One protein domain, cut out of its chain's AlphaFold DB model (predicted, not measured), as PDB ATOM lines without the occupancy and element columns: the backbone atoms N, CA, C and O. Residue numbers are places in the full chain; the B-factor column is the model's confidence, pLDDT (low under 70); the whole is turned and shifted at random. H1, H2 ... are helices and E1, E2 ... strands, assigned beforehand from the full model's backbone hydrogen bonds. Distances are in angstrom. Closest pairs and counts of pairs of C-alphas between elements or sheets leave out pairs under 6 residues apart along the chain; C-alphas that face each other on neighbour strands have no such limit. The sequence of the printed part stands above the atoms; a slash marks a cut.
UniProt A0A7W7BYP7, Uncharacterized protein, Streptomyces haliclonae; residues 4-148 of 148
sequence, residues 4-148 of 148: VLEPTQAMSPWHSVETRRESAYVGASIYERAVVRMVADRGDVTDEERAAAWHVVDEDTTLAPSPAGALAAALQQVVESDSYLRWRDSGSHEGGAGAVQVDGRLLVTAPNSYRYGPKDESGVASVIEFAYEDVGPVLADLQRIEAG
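Overview. This is residues 4 to 148 of the 148 residues of an uncharacterized protein of Streptomyces haliclonae (UniProt A0A7W7BYP7). Two small four-stranded sheets, one beyond the other, share the helix H3, which packs on both; H5 runs beside H3 and covers edge strand E5 of the second sheet. H1 and H2 lie at one end of the longest axis, H4 at the other. The 145 printed residues, class mixed, hold five named helices and eight named strands, in the order E1 E2 H1 H2 E3 E4 H3 H4 E5 E6 E7 E8 H5. The sheets, E1 - E2 - E8 - E7 and E3 - E4 - E6 - E5, are antiparallel throughout. The whole is compact, with a radius of gyration of the C-alphas of 14.6 A and spans of 44 by 33 by 31 A.

Arrangement. In the first sheet E1, residues 15 to 19, and E2, residues 23 to 28, form a hairpin, with N 25 and O 18 2.8 A apart. E8, residues 127 to 131, is E2's other neighbour, with N 26 and O 128 at 2.9 A. E7, residues 114 to 116, forms a hairpin with E8, with N 129 and O 115 at 2.8 A. H3, residues 68 to 80, and H4, residues 82 to 88, make two layers with this sheet, helices on one face; H3 runs along E1 at 21 degrees on the local plane, its height over the sheet 9.8 A. H1, residues 29 to 41, only grazes the sheet with residues 29 to 34; with its residues 30 to 34 alone it touches H2, residues 47 to 51, closest at the C-alphas of Tyr 31 and Glu 49, 5.1 A. In the second sheet E3, residues 54 to 56, and E4, residues 61 to 63, form a hairpin, with N 63 and O 55 at 2.8 A. E5, residues 98 to 102, and E6, residues 105 to 109, form another, with N 107 and O 100 at 2.8 A; E4 and E6 are antiparallel neighbours, with N 62 and O 108 within hydrogen-bond range at 2.8 A. E4, H3, H4 and E5 make a split strand-helix-strand unit, two strands running the same way with E6 between them, its crossover right-handed. H5, residues 136 to 147, makes two layers with this sheet, on the same face as H3. H5 touches H3, closest at the C-alphas of Ala 68 and Leu 142, 5.2 A, opposite ways at a steep tilt of 36 degrees, only just steep. In H1 to H5 every O i to N i+4 pair is within hydrogen-bond range.

Along the chain. E1 begins at C-alpha 15 (145.855, 134.551, 156.439). E2 is 16.5 A long, H1 17.4 A, H3 18.0 A and H5 16.7 A, ending at C-alpha 147 (157.381, 142.868, 140.546).

Size, cuts and confidence. The C-alphas farthest apart, Arg 42 and Gly 91, are 44.8 A apart. The printed part has no cut and no long link. Residues 91 to 92 are under pLDDT 70; the mean of the printed part is 87.6.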
ATOM      1  N   VAL A   4     146.321 140.088 167.525       85.00
ATOM      2  CA  VAL A   4     145.725 139.535 166.304       85.00
ATOM      3  C   VAL A   4     145.474 140.701 165.356       85.00
ATOM      4  O   VAL A   4     144.833 141.675 165.750       85.00
ATOM      5  N   LEU A   5     146.021 140.621 164.149       84.75
ATOM      6  CA  LEU A   5     145.912 141.680 163.152       84.75
ATOM      7  C   LEU A   5     144.633 141.512 162.323       84.75
ATOM      8  O   LEU A   5     144.116 140.403 162.165       84.75
ATOM      9  N   GLU A   6     144.103 142.624 161.816       86.06
ATOM     10  CA  GLU A   6     142.846 142.618 161.072       86.06
ATOM     11  C   GLU A   6     143.056 142.063 159.655       86.06
ATOM     12  O   GLU A   6     143.884 142.571 158.894       86.06
ATOM     13  N   PRO A   7     142.306 141.029 159.248       84.81
ATOM     14  CA  PRO A   7     142.453 140.488 157.911       84.81
ATOM     15  C   PRO A   7     141.931 141.477 156.860       84.81
ATOM     16  O   PRO A   7     140.842 142.038 156.993       84.81
ATOM     17  N   THR A   8     142.686 141.649 155.775       88.12
ATOM     18  CA  THR A   8     142.316 142.512 154.643       88.12
ATOM     19  C   THR A   8     142.116 141.699 153.369       88.12
ATOM     20  O   THR A   8     142.602 140.577 153.237       88.12
ATOM     21  N   GLN A   9     141.429 142.279 152.380       87.75
ATOM     22  CA  GLN A   9     141.212 141.629 151.081       87.75
ATOM     23  C   GLN A   9     142.527 141.290 150.357       87.75
ATOM     24  O   GLN A   9     142.587 140.300 149.630       87.75
ATOM     25  N   ALA A  10     143.580 142.083 150.579       89.44
ATOM     26  CA  ALA A  10     144.896 141.858 149.990       89.44
ATOM     27  C   ALA A  10     145.556 140.559 150.483       89.44
ATOM     28  O   ALA A  10     146.421 140.036 149.800       89.44
ATOM     29  N   MET A  11     145.122 140.007 151.622       88.50
ATOM     30  CA  MET A  11     145.665 138.776 152.210       88.50
ATOM     31  C   MET A  11     144.984 137.498 151.687       88.50
ATOM     32  O   MET A  11     145.140 136.440 152.289       88.50
ATOM     33  N   SER A  12     144.172 137.576 150.627       82.88
ATOM     34  CA  SER A  12     143.414 136.431 150.105       82.88
ATOM     35  C   SER A  12     144.274 135.497 149.222       82.88
ATOM     36  O   SER A  12     144.954 136.009 148.335       82.88
ATOM     37  N   PRO A  13     144.175 134.152 149.342       72.75
ATOM     38  CA  PRO A  13     143.310 133.407 150.258       72.75
ATOM     39  C   PRO A  13     143.797 133.531 151.710       72.75
ATOM     40  O   PRO A  13     144.955 133.297 152.020       72.75
ATOM     41  N   TRP A  14     142.861 133.955 152.560       72.81
ATOM     42  CA  TRP A  14     143.040 134.609 153.856       72.81
ATOM     43  C   TRP A  14     144.111 133.992 154.770       72.81
ATOM     44  O   TRP A  14     144.078 132.793 155.057       72.81
ATOM     45  N   HIS A  15     144.964 134.859 155.323       78.62
ATOM     46  CA  HIS A  15     145.855 134.551 156.439       78.62
ATOM     47  C   HIS A  15     145.324 135.092 157.769       78.62
ATOM     48  O   HIS A  15     144.817 136.212 157.837       78.62
ATOM     49  N   SER A  16     145.508 134.321 158.840       85.69
ATOM     50  CA  SER A  16     145.380 134.812 160.215       85.69
ATOM     51  C   SER A  16     146.756 135.274 160.661       85.69
ATOM     52  O   SER A  16     147.724 134.539 160.479       85.69
ATOM     53  N   VAL A  17     146.880 136.478 161.211       89.44
ATOM     54  CA  VAL A  17     148.180 136.988 161.653       89.44
ATOM     55  C   VAL A  17     148.106 137.376 163.117       89.44
ATOM     56  O   VAL A  17     147.218 138.121 163.526       89.44
ATOM     57  N   GLU A  18     149.053 136.887 163.909       90.31
ATOM     58  CA  GLU A  18     149.221 137.284 165.305       90.31
ATOM     59  C   GLU A  18     150.672 137.698 165.540       90.31
ATOM     60  O   GLU A  18     151.593 136.932 165.269       90.31
ATOM     61  N   THR A  19     150.893 138.887 166.091       88.25
ATOM     62  CA  THR A  19     152.223 139.316 166.538       88.25
ATOM     63  C   THR A  19     152.342 139.145 168.041       88.25
ATOM     64  O   THR A  19     151.459 139.530 168.807       88.25
ATOM     65  N   ARG A  20     153.440 138.557 168.496       87.25
ATOM     66  CA  ARG A  20     153.794 138.412 169.909       87.25
ATOM     67  C   ARG A  20     155.066 139.192 170.202       87.25
ATOM     68  O   ARG A  20     155.617 139.870 169.348       87.25
ATOM     69  N   ARG A  21     155.511 139.115 171.457       83.56
ATOM     70  CA  ARG A  21     156.705 139.822 171.936       83.56
ATOM     71  C   ARG A  21     157.952 139.487 171.111       83.56
ATOM     72  O   ARG A  21     158.776 140.363 170.920       83.56
ATOM     73  N   GLU A  22     158.095 138.232 170.697       85.06
ATOM     74  CA  GLU A  22     159.313 137.692 170.073       85.06
ATOM     75  C   GLU A  22     158.988 136.800 168.868       85.06
ATOM     76  O   GLU A  22     159.832 136.032 168.418       85.06
ATOM     77  N   SER A  23     157.752 136.840 168.363       87.38
ATOM     78  CA  SER A  23     157.357 136.012 167.228       87.38
ATOM     79  C   SER A  23     156.180 136.576 166.450       87.38
ATOM     80  O   SER A  23     155.416 137.399 166.962       87.38
ATOM     81  N   ALA A  24     156.026 136.117 165.213       88.44
ATOM     82  CA  ALA A  24     154.853 136.367 164.387       88.44
ATOM     83  C   ALA A  24     154.287 135.040 163.871       88.44
ATOM     84  O   ALA A  24     155.022 134.219 163.325       88.44
ATOM     85  N   TYR A  25     152.983 134.843 164.039       90.19
ATOM     86  CA  TYR A  25     152.244 133.699 163.519       90.19
ATOM     87  C   TYR A  25     151.555 134.088 162.221       90.19
ATOM     88  O   TYR A  25     150.894 135.126 162.162       90.19
ATOM     89  N   VAL A  26     151.666 133.224 161.216       90.81
ATOM     90  CA  VAL A  26     150.924 133.327 159.960       90.81
ATOM     91  C   VAL A  26     150.148 132.029 159.753       90.81
ATOM     92  O   VAL A  26     150.690 130.984 159.388       90.81
ATOM     93  N   GLY A  27     148.856 132.091 160.042       89.25
ATOM     94  CA  GLY A  27     147.898 131.008 159.896       89.25
ATOM     95  C   GLY A  27     147.368 130.885 158.474       89.25
ATOM     96  O   GLY A  27     147.193 131.872 157.756       89.25
ATOM     97  N   ALA A  28     147.099 129.652 158.072       90.06
ATOM     98  CA  ALA A  28     146.383 129.295 156.862       90.06
ATOM     99  C   ALA A  28     144.883 129.201 157.180       90.06
ATOM    100  O   ALA A  28     144.389 128.129 157.526       90.06
ATOM    101  N   SER A  29     144.139 130.310 157.103       88.31
ATOM    102  CA  SER A  29     142.805 130.393 157.728       88.31
ATOM    103  C   SER A  29     141.773 129.404 157.197       88.31
ATOM    104  O   SER A  29     140.882 128.992 157.942       88.31
ATOM    105  N   ILE A  30     141.874 129.007 155.927       88.31
ATOM    106  CA  ILE A  30     141.016 127.960 155.358       88.31
ATOM    107  C   ILE A  30     141.283 126.631 156.075       88.31
ATOM    108  O   ILE A  30     140.353 126.004 156.585       88.31
ATOM    109  N   TYR A  31     142.553 126.246 156.188       89.19
ATOM    110  CA  TYR A  31     142.943 125.011 156.852       89.19
ATOM    111  C   TYR A  31     142.740 125.072 158.374       89.19
ATOM    112  O   TYR A  31     142.267 124.109 158.967       89.19
ATOM    113  N   GLU A  32     142.983 126.215 159.025       88.06
ATOM    114  CA  GLU A  32     142.679 126.417 160.451       88.06
ATOM    115  C   GLU A  32     141.201 126.139 160.760       88.06
ATOM    116  O   GLU A  32     140.888 125.439 161.725       88.06
ATOM    117  N   ARG A  33     140.277 126.629 159.921       86.88
ATOM    118  CA  ARG A  33     138.839 126.350 160.067       86.88
ATOM    119  C   ARG A  33     138.524 124.866 159.879       86.88
ATOM    120  O   ARG A  33     137.699 124.333 160.621       86.88
ATOM    121  N   ALA A  34     139.183 124.205 158.929       87.69
ATOM    122  CA  ALA A  34     139.040 122.768 158.716       87.69
ATOM    123  C   ALA A  34     139.505 121.967 159.942       87.69
ATOM    124  O   ALA A  34     138.791 121.077 160.400       87.69
ATOM    125  N   VAL A  35     140.643 122.339 160.537       85.50
ATOM    126  CA  VAL A  35     141.165 121.727 161.769       85.50
ATOM    127  C   VAL A  35     140.199 121.927 162.938       85.50
ATOM    128  O   VAL A  35     139.911 120.972 163.659       85.50
ATOM    129  N   VAL A  36     139.641 123.131 163.113       85.44
ATOM    130  CA  VAL A  36     138.629 123.387 164.153       85.44
ATOM    131  C   VAL A  36     137.404 122.494 163.954       85.44
ATOM    132  O   VAL A  36     136.957 121.869 164.912       85.44
ATOM    133  N   ARG A  37     136.894 122.375 162.722       87.94
ATOM    134  CA  ARG A  37     135.760 121.494 162.401       87.94
ATOM    135  C   ARG A  37     136.088 120.021 162.649       87.94
ATOM    136  O   ARG A  37     135.263 119.293 163.192       87.94
ATOM    137  N   MET A  38     137.287 119.572 162.289       84.19
ATOM    138  CA  MET A  38     137.729 118.201 162.541       84.19
ATOM    139  C   MET A  38     137.737 117.883 164.042       84.19
ATOM    140  O   MET A  38     137.237 116.840 164.460       84.19
ATOM    141  N   VAL A  39     138.246 118.805 164.866       82.19
ATOM    142  CA  VAL A  39     138.332 118.628 166.324       82.19
ATOM    143  C   VAL A  39     136.966 118.763 167.010       82.19
ATOM    144  O   VAL A  39     136.653 117.963 167.892       82.19
ATOM    145  N   ALA A  40     136.157 119.756 166.631       83.50
ATOM    146  CA  ALA A  40     134.882 120.062 167.285       83.50
ATOM    147  C   ALA A  40     133.722 119.186 166.787       83.50
ATOM    148  O   ALA A  40     132.954 118.665 167.596       83.50
ATOM    149  N   ASP A  41     133.629 118.980 165.471       79.12
ATOM    150  CA  ASP A  41     132.464 118.384 164.807       79.12
ATOM    151  C   ASP A  41     132.736 116.971 164.263       79.12
ATOM    152  O   ASP A  41     131.842 116.353 163.683       79.12
ATOM    153  N   ARG A  42     133.958 116.438 164.447       76.12
ATOM    154  CA  ARG A  42     134.425 115.161 163.861       76.12
ATOM    155  C   ARG A  42     134.266 115.107 162.334       76.12
ATOM    156  O   ARG A  42     133.980 114.049 161.780       76.12
ATOM    157  N   GLY A  43     134.399 116.255 161.670       76.62
ATOM    158  CA  GLY A  43     134.391 116.333 160.211       76.62
ATOM    159  C   GLY A  43     135.739 115.949 159.599       76.62
ATOM    160  O   GLY A  43     136.771 116.042 160.257       76.62
ATOM    161  N   ASP A  44     135.733 115.584 158.321       84.75
ATOM    162  CA  ASP A  44     136.963 115.389 157.554       84.75
ATOM    163  C   ASP A  44     137.467 116.721 156.973       84.75
ATOM    164  O   ASP A  44     136.696 117.661 156.729       84.75
ATOM    165  N   VAL A  45     138.778 116.796 156.754       86.50
ATOM    166  CA  VAL A  45     139.434 117.867 155.991       86.50
ATOM    167  C   VAL A  45     139.367 117.504 154.508       86.50
ATOM    168  O   VAL A  45     139.769 116.403 154.131       86.50
ATOM    169  N   THR A  46     138.892 118.421 153.666       89.31
ATOM    170  CA  THR A  46     138.848 118.216 152.212       89.31
ATOM    171  C   THR A  46     140.228 118.380 151.566       89.31
ATOM    172  O   THR A  46     141.133 118.994 152.133       89.31
ATOM    173  N   ASP A  47     140.394 117.876 150.341       88.56
ATOM    174  CA  ASP A  47     141.640 118.062 149.582       88.56
ATOM    175  C   ASP A  47     141.934 119.542 149.296       88.56
ATOM    176  O   ASP A  47     143.089 119.958 149.329       88.56
ATOM    177  N   GLU A  48     140.897 120.352 149.065       87.94
ATOM    178  CA  GLU A  48     141.026 121.802 148.874       87.94
ATOM    179  C   GLU A  48     141.525 122.491 150.149       87.94
ATOM    180  O   GLU A  48     142.434 123.317 150.099       87.94
ATOM    181  N   GLU A  49     140.981 122.118 151.308       89.69
ATOM    182  CA  GLU A  49     141.424 122.659 152.592       89.69
ATOM    183  C   GLU A  49     142.856 122.234 152.912       89.69
ATOM    184  O   GLU A  49     143.637 123.045 153.404       89.69
ATOM    185  N   ARG A  50     143.220 120.987 152.595       88.81
ATOM    186  CA  ARG A  50     144.587 120.478 152.756       88.81
ATOM    187  C   ARG A  50     145.570 121.178 151.819       88.81
ATOM    188  O   ARG A  50     146.680 121.470 152.243       88.81
ATOM    189  N   ALA A  51     145.172 121.469 150.582       87.44
ATOM    190  CA  ALA A  51     145.980 122.232 149.629       87.44
ATOM    191  C   ALA A  51     146.165 123.701 150.046       87.44
ATOM    192  O   ALA A  51     147.102 124.356 149.597       87.44
ATOM    193  N   ALA A  52     145.286 124.213 150.911       89.56
ATOM    194  CA  ALA A  52     145.398 125.539 151.502       89.56
ATOM    195  C   ALA A  52     146.224 125.557 152.803       89.56
ATOM    196  O   ALA A  52     146.232 126.581 153.482       89.56
ATOM    197  N   ALA A  53     146.891 124.461 153.179       91.44
ATOM    198  CA  ALA A  53     147.745 124.385 154.361       91.44
ATOM    199  C   ALA A  53     149.195 124.808 154.064       91.44
ATOM    200  O   ALA A  53     149.652 124.800 152.923       91.44
ATOM    201  N   TRP A  54     149.961 125.112 155.110       92.69
ATOM    202  CA  TRP A  54     151.416 125.178 154.979       92.69
ATOM    203  C   TRP A  54     151.964 123.763 154.820       92.69
ATOM    204  O   TRP A  54     151.712 122.921 155.684       92.69
ATOM    205  N   HIS A  55     152.728 123.490 153.764       92.19
ATOM    206  CA  HIS A  55     153.374 122.184 153.604       92.19
ATOM    207  C   HIS A  55     154.840 122.282 154.015       92.19
ATOM    208  O   HIS A  55     155.609 123.047 153.433       92.19
ATOM    209  N   VAL A  56     155.230 121.506 155.023       91.38
ATOM    210  CA  VAL A  56     156.619 121.444 155.478       91.38
ATOM    211  C   VAL A  56     157.417 120.635 154.462       91.38
ATOM    212  O   VAL A  56     157.115 119.467 154.226       91.38
ATOM    213  N   VAL A  57     158.406 121.272 153.837       91.31
ATOM    214  CA  VAL A  57     159.295 120.618 152.867       91.31
ATOM    215  C   VAL A  57     160.446 119.946 153.609       91.31
ATOM    216  O   VAL A  57     160.715 118.766 153.399       91.31
ATOM    217  N   ASP A  58     161.070 120.690 154.520       90.56
ATOM    218  CA  ASP A  58     162.126 120.240 155.425       90.56
ATOM    219  C   ASP A  58     162.097 121.074 156.722       90.56
ATOM    220  O   ASP A  58     161.092 121.722 157.021       90.56
ATOM    221  N   GLU A  59     163.148 120.995 157.541       86.56
ATOM    222  CA  GLU A  59     163.227 121.700 158.829       86.56
ATOM    223  C   GLU A  59     163.238 123.229 158.701       86.56
ATOM    224  O   GLU A  59     162.709 123.910 159.580       86.56
ATOM    225  N   ASP A  60     163.736 123.742 157.576       90.75
ATOM    226  CA  ASP A  60     163.996 125.162 157.365       90.75
ATOM    227  C   ASP A  60     163.113 125.765 156.274       90.75
ATOM    228  O   ASP A  60     163.157 126.977 156.070       90.75
ATOM    229  N   THR A  61     162.326 124.944 155.569       92.38
ATOM    230  CA  THR A  61     161.595 125.328 154.360       92.38
ATOM    231  C   THR A  61     160.132 124.911 154.412       92.38
ATOM    232  O   THR A  61     159.772 123.759 154.675       92.38
ATOM    233  N   THR A  62     159.261 125.850 154.051       93.56
ATOM    234  CA  THR A  62     157.829 125.616 153.876       93.56
ATOM    235  C   THR A  62     157.334 126.080 152.524       93.56
ATOM    236  O   THR A  62     157.766 127.098 151.996       93.56
ATOM    237  N   LEU A  63     156.377 125.342 151.976       94.06
ATOM    238  CA  LEU A  63     155.563 125.784 150.859       94.06
ATOM    239  C   LEU A  63     154.386 126.598 151.398       94.06
ATOM    240  O   LEU A  63     153.588 126.095 152.198       94.06
ATOM    241  N   ALA A  64     154.288 127.843 150.941       92.50
ATOM    242  CA  ALA A  64     153.192 128.729 151.287       92.50
ATOM    243  C   ALA A  64     151.895 128.328 150.565       92.50
ATOM    244  O   ALA A  64     151.934 127.998 149.378       92.50
ATOM    245  N   PRO A  65     150.735 128.404 151.246       89.25
ATOM    246  CA  PRO A  65     149.436 128.086 150.649       89.25
ATOM    247  C   PRO A  65     148.900 129.178 149.713       89.25
ATOM    248  O   PRO A  65     147.854 129.002 149.090       89.25
ATOM    249  N   SER A  66     149.563 130.333 149.651       88.19
ATOM    250  CA  SER A  66     149.065 131.533 148.987       88.19
ATOM    251  C   SER A  66     150.078 132.109 147.987       88.19
ATOM    252  O   SER A  66     151.276 131.826 148.074       88.19
ATOM    253  N   PRO A  67     149.614 132.921 147.015       92.12
ATOM    254  CA  PRO A  67     150.496 133.697 146.146       92.12
ATOM    255  C   PRO A  67     151.351 134.698 146.931       92.12
ATOM    256  O   PRO A  67     150.983 135.117 148.032       92.12
ATOM    257  N   ALA A  68     152.457 135.148 146.330       94.19
ATOM    258  CA  ALA A  68     153.409 136.031 146.998       94.19
ATOM    259  C   ALA A  68     152.773 137.348 147.465       94.19
ATOM    260  O   ALA A  68     153.022 137.761 148.595       94.19
ATOM    261  N   GLY A  69     151.877 137.949 146.679       94.31
ATOM    262  CA  GLY A  69     151.173 139.176 147.060       94.31
ATOM    263  C   GLY A  69     150.305 139.037 148.317       94.31
ATOM    264  O   GLY A  69     150.280 139.939 149.155       94.31
ATOM    265  N   ALA A  70     149.649 137.888 148.501       92.81
ATOM    266  CA  ALA A  70     148.802 137.637 149.666       92.81
ATOM    267  C   ALA A  70     149.624 137.495 150.951       92.81
ATOM    268  O   ALA A  70     149.290 138.086 151.984       92.81
ATOM    269  N   LEU A  71     150.735 136.758 150.871       93.94
ATOM    270  CA  LEU A  71     151.671 136.632 151.982       93.94
ATOM    271  C   LEU A  71     152.397 137.959 152.256       93.94
ATOM    272  O   LEU A  71     152.582 138.319 153.417       93.94
ATOM    273  N   ALA A  72     152.743 138.727 151.216       95.25
ATOM    274  CA  ALA A  72     153.357 140.044 151.360       95.25
ATOM    275  C   ALA A  72     152.436 140.998 152.124       95.25
ATOM    276  O   ALA A  72     152.882 141.662 153.053       95.25
ATOM    277  N   ALA A  73     151.140 141.023 151.801       93.62
ATOM    278  CA  ALA A  73     150.163 141.832 152.525       93.62
ATOM    279  C   ALA A  73     150.043 141.427 154.007       93.62
ATOM    280  O   ALA A  73     149.903 142.288 154.874       93.62
ATOM    281  N   ALA A  74     150.124 140.127 154.311       92.50
ATOM    282  CA  ALA A  74     150.109 139.630 155.685       92.50
ATOM    283  C   ALA A  74     151.370 140.053 156.460       92.50
ATOM    284  O   ALA A  74     151.268 140.575 157.571       92.50
ATOM    285  N   LEU A  75     152.554 139.886 155.861       93.38
ATOM    286  CA  LEU A  75     153.824 140.280 156.477       93.38
ATOM    287  C   LEU A  75     153.989 141.800 156.569       93.38
ATOM    288  O   LEU A  75     154.606 142.271 157.520       93.38
ATOM    289  N   GLN A  76     153.389 142.571 155.659       94.69
ATOM    290  CA  GLN A  76     153.348 144.031 155.749       94.69
ATOM    291  C   GLN A  76     152.708 144.476 157.074       94.69
ATOM    292  O   GLN A  76     153.284 145.286 157.794       94.69
ATOM    293  N   GLN A  77     151.576 143.876 157.459       92.62
ATOM    294  CA  GLN A  77     150.950 144.195 158.745       92.62
ATOM    295  C   GLN A  77     151.815 143.783 159.943       92.62
ATOM    296  O   GLN A  77     151.815 144.466 160.967       92.62
ATOM    297  N   VAL A  78     152.566 142.678 159.831       92.06
ATOM    298  CA  VAL A  78     153.518 142.271 160.876       92.06
ATOM    299  C   VAL A  78     154.572 143.350 161.060       92.06
ATOM    300  O   VAL A  78     154.747 143.819 162.185       92.06
ATOM    301  N   VAL A  79     155.242 143.762 159.977       92.31
ATOM    302  CA  VAL A  79     156.372 144.697 160.063       92.31
ATOM    303  C   VAL A  79     155.959 146.105 160.493       92.31
ATOM    304  O   VAL A  79     156.761 146.825 161.080       92.31
ATOM    305  N   GLU A  80     154.705 146.483 160.245       92.25
ATOM    306  CA  GLU A  80     154.121 147.759 160.671       92.25
ATOM    307  C   GLU A  80     153.610 147.744 162.120       92.25
ATOM    308  O   GLU A  80     153.293 148.796 162.674       92.25
ATOM    309  N   SER A  81     153.526 146.574 162.758       90.75
ATOM    310  CA  SER A  81     152.995 146.465 164.116       90.75
ATOM    311  C   SER A  81     153.971 146.985 165.179       90.75
ATOM    312  O   SER A  81     155.162 146.665 165.181       90.75
ATOM    313  N   ASP A  82     153.445 147.685 166.190       89.88
ATOM    314  CA  ASP A  82     154.229 148.159 167.344       89.88
ATOM    315  C   ASP A  82     154.968 147.031 168.081       89.88
ATOM    316  O   ASP A  82     155.994 147.255 168.727       89.88
ATOM    317  N   SER A  83     154.421 145.813 168.074       86.50
ATOM    318  CA  SER A  83     155.054 144.647 168.702       86.50
ATOM    319  C   SER A  83     156.319 144.243 167.959       86.50
ATOM    320  O   SER A  83     157.361 144.075 168.589       86.50
ATOM    321  N   TYR A  84     156.236 144.143 166.633       87.25
ATOM    322  CA  TYR A  84     157.373 143.803 165.794       87.25
ATOM    323  C   TYR A  84     158.433 144.907 165.799       87.25
ATOM    324  O   TYR A  84     159.608 144.604 165.969       87.25
ATOM    325  N   LEU A  85     158.036 146.180 165.694       88.88
ATOM    326  CA  LEU A  85     158.971 147.309 165.737       88.88
ATOM    327  C   LEU A  85     159.756 147.335 167.057       88.88
ATOM    328  O   LEU A  85     160.983 147.381 167.054       88.88
ATOM    329  N   ARG A  86     159.063 147.191 168.197       87.38
ATOM    330  CA  ARG A  86     159.721 147.110 169.513       87.38
ATOM    331  C   ARG A  86     160.630 145.896 169.647       87.38
ATOM    332  O   ARG A  86     161.671 145.998 170.289       87.38
ATOM    333  N   TRP A  87     160.224 144.751 169.104       85.94
ATOM    334  CA  TRP A  87     161.043 143.544 169.107       85.94
ATOM    335  C   TRP A  87     162.317 143.744 168.279       85.94
ATOM    336  O   TRP A  87     163.412 143.513 168.791       85.94
ATOM    337  N   ARG A  88     162.183 144.261 167.055       86.06
ATOM    338  CA  ARG A  88     163.287 144.555 166.135       86.06
ATOM    339  C   ARG A  88     164.300 145.530 166.742       86.06
ATOM    340  O   ARG A  88     165.500 145.337 166.583       86.06
ATOM    341  N   ASP A  89     163.831 146.517 167.503       88.00
ATOM    342  CA  ASP A  89     164.686 147.491 168.194       88.00
ATOM    343  C   ASP A  89     165.370 146.931 169.462       88.00
ATOM    344  O   ASP A  89     166.272 147.564 170.014       88.00
ATOM    345  N   SER A  90     164.948 145.762 169.966       84.25
ATOM    346  CA  SER A  90     165.344 145.256 171.291       84.25
ATOM    347  C   SER A  90     166.650 144.448 171.349       84.25
ATOM    348  O   SER A  90     167.109 144.149 172.454       84.25
ATOM    349  N   GLY A  91     167.289 144.125 170.218       68.62
ATOM    350  CA  GLY A  91     168.576 143.412 170.194       68.62
ATOM    351  C   GLY A  91     168.674 142.331 169.114       68.62
ATOM    352  O   GLY A  91     168.046 142.451 168.069       68.62
ATOM    353  N   SER A  92     169.505 141.298 169.340       66.06
ATOM    354  CA  SER A  92     169.833 140.291 168.317       66.06
ATOM    355  C   SER A  92     168.595 139.536 167.842       66.06
ATOM    356  O   SER A  92     167.974 138.796 168.606       66.06
ATOM    357  N   HIS A  93     168.283 139.709 166.568       76.06
ATOM    358  CA  HIS A  93     167.327 138.913 165.824       76.06
ATOM    359  C   HIS A  93     168.103 137.912 164.968       76.06
ATOM    360  O   HIS A  93     169.145 138.253 164.395       76.06
ATOM    361  N   GLU A  94     167.599 136.688 164.888       73.88
ATOM    362  CA  GLU A  94     168.094 135.729 163.913       73.88
ATOM    363  C   GLU A  94     167.786 136.255 162.504       73.88
ATOM    364  O   GLU A  94     166.824 137.004 162.282       73.88
ATOM    365  N   GLY A  95     168.673 135.931 161.571       74.81
ATOM    366  CA  GLY A  95     168.526 136.281 160.166       74.81
ATOM    367  C   GLY A  95     168.728 135.059 159.288       74.81
ATOM    368  O   GLY A  95     169.273 134.047 159.723       74.81
ATOM    369  N   GLY A  96     168.351 135.179 158.020       83.88
ATOM    370  CA  GLY A  96     168.410 134.074 157.063       83.88
ATOM    371  C   GLY A  96     167.036 133.628 156.582       83.88
ATOM    372  O   GLY A  96     166.968 132.837 155.641       83.88
ATOM    373  N   ALA A  97     165.952 134.162 157.154       90.88
ATOM    374  CA  ALA A  97     164.650 134.014 156.536       90.88
ATOM    375  C   ALA A  97     164.576 134.681 155.157       90.88
ATOM    376  O   ALA A  97     165.190 135.720 154.909       90.88
ATOM    377  N   GLY A  98     163.808 134.074 154.259       95.12
ATOM    378  CA  GLY A  98     163.638 134.549 152.891       95.12
ATOM    379  C   GLY A  98     162.475 133.870 152.182       95.12
ATOM    380  O   GLY A  98     161.818 132.984 152.733       95.12
ATOM    381  N   ALA A  99     162.218 134.299 150.952       96.69
ATOM    382  CA  ALA A  99     161.249 133.661 150.074       96.69
ATOM    383  C   ALA A  99     161.777 133.525 148.644       96.69
ATOM    384  O   ALA A  99     162.520 134.359 148.128       96.69
ATOM    385  N   VAL A 100     161.363 132.455 147.974       97.00
ATOM    386  CA  VAL A 100     161.749 132.161 146.595       97.00
ATOM    387  C   VAL A 100     160.604 131.471 145.869       97.00
ATOM    388  O   VAL A 100     159.902 130.635 146.435       97.00
ATOM    389  N   GLN A 101     160.425 131.804 144.591       96.31
ATOM    390  CA  GLN A 101     159.507 131.087 143.718       96.31
ATOM    391  C   GLN A 101     160.267 130.042 142.893       96.31
ATOM    392  O   GLN A 101     161.187 130.380 142.148       96.31
ATOM    393  N   VAL A 102     159.871 128.775 143.013       94.12
ATOM    394  CA  VAL A 102     160.439 127.637 142.271       94.12
ATOM    395  C   VAL A 102     159.300 126.905 141.576       94.12
ATOM    396  O   VAL A 102     158.353 126.485 142.232       94.12
ATOM    397  N   ASP A 103     159.355 126.777 140.249       92.00
ATOM    398  CA  ASP A 103     158.328 126.087 139.448       92.00
ATOM    399  C   ASP A 103     156.888 126.561 139.742       92.00
ATOM    400  O   ASP A 103     155.945 125.773 139.847       92.00
ATOM    401  N   GLY A 104     156.718 127.875 139.927       89.12
ATOM    402  CA  GLY A 104     155.428 128.497 140.247       89.12
ATOM    403  C   GLY A 104     154.982 128.341 141.706       89.12
ATOM    404  O   GLY A 104     153.930 128.862 142.067       89.12
ATOM    405  N   ARG A 105     155.771 127.674 142.552       92.69
ATOM    406  CA  ARG A 105     155.493 127.448 143.974       92.69
ATOM    407  C   ARG A 105     156.288 128.407 144.846       92.69
ATOM    408  O   ARG A 105     157.474 128.616 144.604       92.69
ATOM    409  N   LEU A 106     155.640 128.961 145.866       96.12
ATOM    410  CA  LEU A 106     156.263 129.891 146.800       96.12
ATOM    411  C   LEU A 106     156.848 129.141 147.997       96.12
ATOM    412  O   LEU A 106     156.109 128.594 148.812       96.12
ATOM    413  N   LEU A 107     158.171 129.136 148.104       96.25
ATOM    414  CA  LEU A 107     158.886 128.595 149.249       96.25
ATOM    415  C   LEU A 107     159.298 129.732 150.176       96.25
ATOM    416  O   LEU A 107     159.793 130.763 149.722       96.25
ATOM    417  N   VAL A 108     159.108 129.520 151.469       95.06
ATOM    418  CA  VAL A 108     159.562 130.411 152.531       95.06
ATOM    419  C   VAL A 108     160.549 129.633 153.384       95.06
ATOM    420  O   VAL A 108     160.291 128.478 153.736       95.06
ATOM    421  N   THR A 109     161.681 130.258 153.683       93.56
ATOM    422  CA  THR A 109     162.730 129.689 154.523       93.56
ATOM    423  C   THR A 109     162.896 130.505 155.792       93.56
ATOM    424  O   THR A 109     162.747 131.726 155.750       93.56
ATOM    425  N   ALA A 110     163.209 129.848 156.908       89.19
ATOM    426  CA  ALA A 110     163.531 130.482 158.189       89.19
ATOM    427  C   ALA A 110     164.398 129.522 159.038       89.19
ATOM    428  O   ALA A 110     163.887 128.842 159.933       89.19
ATOM    429  N   PRO A 111     165.706 129.424 158.732       83.06
ATOM    430  CA  PRO A 111     166.563 128.329 159.194       83.06
ATOM    431  C   PRO A 111     166.871 128.334 160.696       83.06
ATOM    432  O   PRO A 111     167.334 127.343 161.248       83.06
ATOM    433  N   ASN A 112     166.637 129.450 161.388       79.44
ATOM    434  CA  ASN A 112     166.985 129.574 162.804       79.44
ATOM    435  C   ASN A 112     165.756 129.545 163.726       79.44
ATOM    436  O   ASN A 112     165.899 129.641 164.947       79.44
ATOM    437  N   SER A 113     164.541 129.459 163.171       75.25
ATOM    438  CA  SER A 113     163.374 129.998 163.878       75.25
ATOM    439  C   SER A 113     162.004 129.428 163.543       75.25
ATOM    440  O   SER A 113     161.039 129.804 164.224       75.25
ATOM    441  N   TYR A 114     161.865 128.547 162.545       79.19
ATOM    442  CA  TYR A 114     160.553 127.974 162.281       79.19
ATOM    443  C   TYR A 114     160.026 127.208 163.490       79.19
ATOM    444  O   TYR A 114     160.617 126.247 163.985       79.19
ATOM    445  N   ARG A 115     158.831 127.600 163.929       80.50
ATOM    446  CA  ARG A 115     157.969 126.740 164.732       80.50
ATOM    447  C   ARG A 115     156.684 126.504 163.972       80.50
ATOM    448  O   ARG A 115     156.158 127.374 163.286       80.50
ATOM    449  N   TYR A 116     156.175 125.295 164.104       80.75
ATOM    450  CA  TYR A 116     154.960 124.880 163.433       80.75
ATOM    451  C   TYR A 116     153.876 124.663 164.474       80.75
ATOM    452  O   TYR A 116     154.146 124.126 165.553       80.75
ATOM    453  N   GLY A 117     152.643 125.030 164.130       70.88
ATOM    454  CA  GLY A 117     151.478 124.504 164.835       70.88
ATOM    455  C   GLY A 117     151.421 122.968 164.759       70.88
ATOM    456  O   GLY A 117     152.272 122.343 164.115       70.88
ATOM    457  N   PRO A 118     150.421 122.332 165.398       72.12
ATOM    458  CA  PRO A 118     150.203 120.895 165.271       72.12
ATOM    459  C   PRO A 118     150.260 120.464 163.801       72.12
ATOM    460  O   PRO A 118     149.494 120.963 162.973       72.12
ATOM    461  N   LYS A 119     151.204 119.573 163.492       74.81
ATOM    462  CA  LYS A 119     151.333 118.954 162.176       74.81
ATOM    463  C   LYS A 119     150.539 117.663 162.170       74.81
ATOM    464  O   LYS A 119     150.532 116.951 163.177       74.81
ATOM    465  N   ASP A 120     149.912 117.345 161.048       72.44
ATOM    466  CA  ASP A 120     149.419 115.987 160.844       72.44
ATOM    467  C   ASP A 120     150.526 115.066 160.295       72.44
ATOM    468  O   ASP A 120     151.646 115.498 160.010       72.44
ATOM    469  N   GLU A 121     150.212 113.778 160.149       74.75
ATOM    470  CA  GLU A 121     151.148 112.760 159.646       74.75
ATOM    471  C   GLU A 121     151.625 113.022 158.205       74.75
ATOM    472  O   GLU A 121     152.627 112.451 157.778       74.75
ATOM    473  N   SER A 122     150.943 113.898 157.457       75.75
ATOM    474  CA  SER A 122     151.297 114.282 156.085       75.75
ATOM    475  C   SER A 122     152.227 115.496 156.007       75.75
ATOM    476  O   SER A 122     152.575 115.932 154.910       75.75
ATOM    477  N   GLY A 123     152.652 116.039 157.153       82.44
ATOM    478  CA  GLY A 123     153.595 117.153 157.204       82.44
ATOM    479  C   GLY A 123     152.973 118.508 156.865       82.44
ATOM    480  O   GLY A 123     153.704 119.439 156.528       82.44
ATOM    481  N   VAL A 124     151.646 118.646 156.965       89.12
ATOM    482  CA  VAL A 124     150.980 119.946 156.810       89.12
ATOM    483  C   VAL A 124     150.734 120.620 158.152       89.12
ATOM    484  O   VAL A 124     150.458 119.957 159.153       89.12
ATOM    485  N   ALA A 125     150.820 121.947 158.171       88.88
ATOM    486  CA  ALA A 125     150.618 122.780 159.344       88.88
ATOM    487  C   ALA A 125     149.540 123.841 159.086       88.88
ATOM    488  O   ALA A 125     149.440 124.422 158.003       88.88
ATOM    489  N   SER A 126     148.742 124.128 160.112       87.50
ATOM    490  CA  SER A 126     147.766 125.222 160.077       87.50
ATOM    491  C   SER A 126     148.383 126.591 160.290       87.50
ATOM    492  O   SER A 126     147.816 127.584 159.847       87.50
ATOM    493  N   VAL A 127     149.550 126.650 160.922       89.00
ATOM    494  CA  VAL A 127     150.229 127.894 161.265       89.00
ATOM    495  C   VAL A 127     151.733 127.692 161.171       89.00
ATOM    496  O   VAL A 127     152.250 126.676 161.652       89.00
ATOM    497  N   ILE A 128     152.417 128.687 160.614       90.25
ATOM    498  CA  ILE A 128     153.856 128.878 160.799       90.25
ATOM    499  C   ILE A 128     154.095 130.018 161.787       90.25
ATOM    500  O   ILE A 128     153.358 131.003 161.813       90.25
ATOM    501  N   GLU A 129     155.123 129.879 162.606       91.00
ATOM    502  CA  GLU A 129     155.614 130.909 163.510       91.00
ATOM    503  C   GLU A 129     157.054 131.245 163.121       91.00
ATOM    504  O   GLU A 129     157.919 130.369 163.103       91.00
ATOM    505  N   PHE A 130     157.299 132.524 162.847       88.06
ATOM    506  CA  PHE A 130     158.635 133.101 162.760       88.06
ATOM    507  C   PHE A 130     159.039 133.531 164.172       88.06
ATOM    508  O   PHE A 130     158.616 134.593 164.640       88.06
ATOM    509  N   ALA A 131     159.770 132.679 164.896       86.62
ATOM    510  CA  ALA A 131     160.165 132.939 166.280       86.62
ATOM    511  C   ALA A 131     161.592 133.488 166.363       86.62
ATOM    512  O   ALA A 131     162.535 132.792 166.025       86.62
ATOM    513  N   TYR A 132     161.775 134.696 166.893       82.38
ATOM    514  CA  TYR A 132     163.077 135.379 166.960       82.38
ATOM    515  C   TYR A 132     163.699 135.735 165.599       82.38
ATOM    516  O   TYR A 132     164.880 136.062 165.547       82.38
ATOM    517  N   GLU A 133     162.917 135.742 164.518       86.75
ATOM    518  CA  GLU A 133     163.412 135.911 163.147       86.75
ATOM    519  C   GLU A 133     162.849 137.152 162.466       86.75
ATOM    520  O   GLU A 133     161.658 137.464 162.571       86.75
ATOM    521  N   ASP A 134     163.723 137.871 161.756       89.19
ATOM    522  CA  ASP A 134     163.320 139.045 160.991       89.19
ATOM    523  C   ASP A 134     162.536 138.615 159.739       89.19
ATOM    524  O   ASP A 134     163.093 138.046 158.803       89.19
ATOM    525  N   VAL A 135     161.236 138.928 159.691       90.44
ATOM    526  CA  VAL A 135     160.388 138.684 158.505       90.44
ATOM    527  C   VAL A 135     160.539 139.750 157.408       90.44
ATOM    528  O   VAL A 135     159.980 139.602 156.324       90.44
ATOM    529  N   GLY A 136     161.286 140.829 157.659       92.25
ATOM    530  CA  GLY A 136     161.531 141.908 156.699       92.25
ATOM    531  C   GLY A 136     162.190 141.434 155.394       92.25
ATOM    532  O   GLY A 136     161.699 141.792 154.324       92.25
ATOM    533  N   PRO A 137     163.246 140.602 155.442       93.94
ATOM    534  CA  PRO A 137     163.802 139.939 154.262       93.94
ATOM    535  C   PRO A 137     162.775 139.117 153.475       93.94
ATOM    536  O   PRO A 137     162.690 139.265 152.261       93.94
ATOM    537  N   VAL A 138     161.926 138.335 154.156       94.75
ATOM    538  CA  VAL A 138     160.846 137.570 153.506       94.75
ATOM    539  C   VAL A 138     159.906 138.510 152.754       94.75
ATOM    540  O   VAL A 138     159.618 138.295 151.581       94.75
ATOM    541  N   LEU A 139     159.459 139.593 153.395       95.50
ATOM    542  CA  LEU A 139     158.606 140.598 152.762       95.50
ATOM    543  C   LEU A 139     159.274 141.236 151.532       95.50
ATOM    544  O   LEU A 139     158.633 141.371 150.489       95.50
ATOM    545  N   ALA A 140     160.555 141.596 151.635       96.69
ATOM    546  CA  ALA A 140     161.307 142.167 150.522       96.69
ATOM    547  C   ALA A 140     161.407 141.189 149.339       96.69
ATOM    548  O   ALA A 140     161.283 141.595 148.183       96.69
ATOM    549  N   ASP A 141     161.596 139.900 149.611       97.56
ATOM    550  CA  ASP A 141     161.643 138.856 148.590       97.56
ATOM    551  C   ASP A 141     160.295 138.692 147.887       97.56
ATOM    552  O   ASP A 141     160.243 138.670 146.656       97.56
ATOM    553  N   LEU A 142     159.196 138.664 148.645       96.75
ATOM    554  CA  LEU A 142     157.842 138.569 148.094       96.75
ATOM    555  C   LEU A 142     157.502 139.763 147.198       96.75
ATOM    556  O   LEU A 142     156.955 139.585 146.113       96.75
ATOM    557  N   GLN A 143     157.876 140.976 147.608       96.75
ATOM    558  CA  GLN A 143     157.685 142.180 146.795       96.75
ATOM    559  C   GLN A 143     158.503 142.138 145.496       96.75
ATOM    560  O   GLN A 143     158.034 142.612 144.463       96.75
ATOM    561  N   ARG A 144     159.710 141.554 145.522       97.06
ATOM    562  CA  ARG A 144     160.514 141.336 144.309       97.06
ATOM    563  C   ARG A 144     159.893 140.291 143.388       97.06
ATOM    564  O   ARG A 144     159.941 140.482 142.179       97.06
ATOM    565  N   ILE A 145     159.326 139.223 143.947       96.19
ATOM    566  CA  ILE A 145     158.623 138.178 143.191       96.19
ATOM    567  C   ILE A 145     157.400 138.763 142.473       96.19
ATOM    568  O   ILE A 145     157.222 138.504 141.292       96.19
ATOM    569  N   GLU A 146     156.603 139.599 143.140       93.44
ATOM    570  CA  GLU A 146     155.410 140.224 142.540       93.44
ATOM    571  C   GLU A 146     155.731 141.290 141.477       93.44
ATOM    572  O   GLU A 146     154.882 141.626 140.652       93.44
ATOM    573  N   ALA A 147     156.939 141.860 141.507       91.75
ATOM    574  CA  ALA A 147     157.381 142.868 140.546       91.75
ATOM    575  C   ALA A 147     158.033 142.279 139.277       91.75
ATOM    576  O   ALA A 147     158.297 143.041 138.340       91.75
ATOM    577  N   GLY A 148     158.347 140.977 139.275       79.12
ATOM    578  CA  GLY A 148     158.988 140.245 138.171       79.12
ATOM    579  C   GLY A 148     157.996 139.550 137.250       79.12
ATOM    580  O   GLY A 148     158.360 139.377 136.065       79.12
TER     581      GLY A 148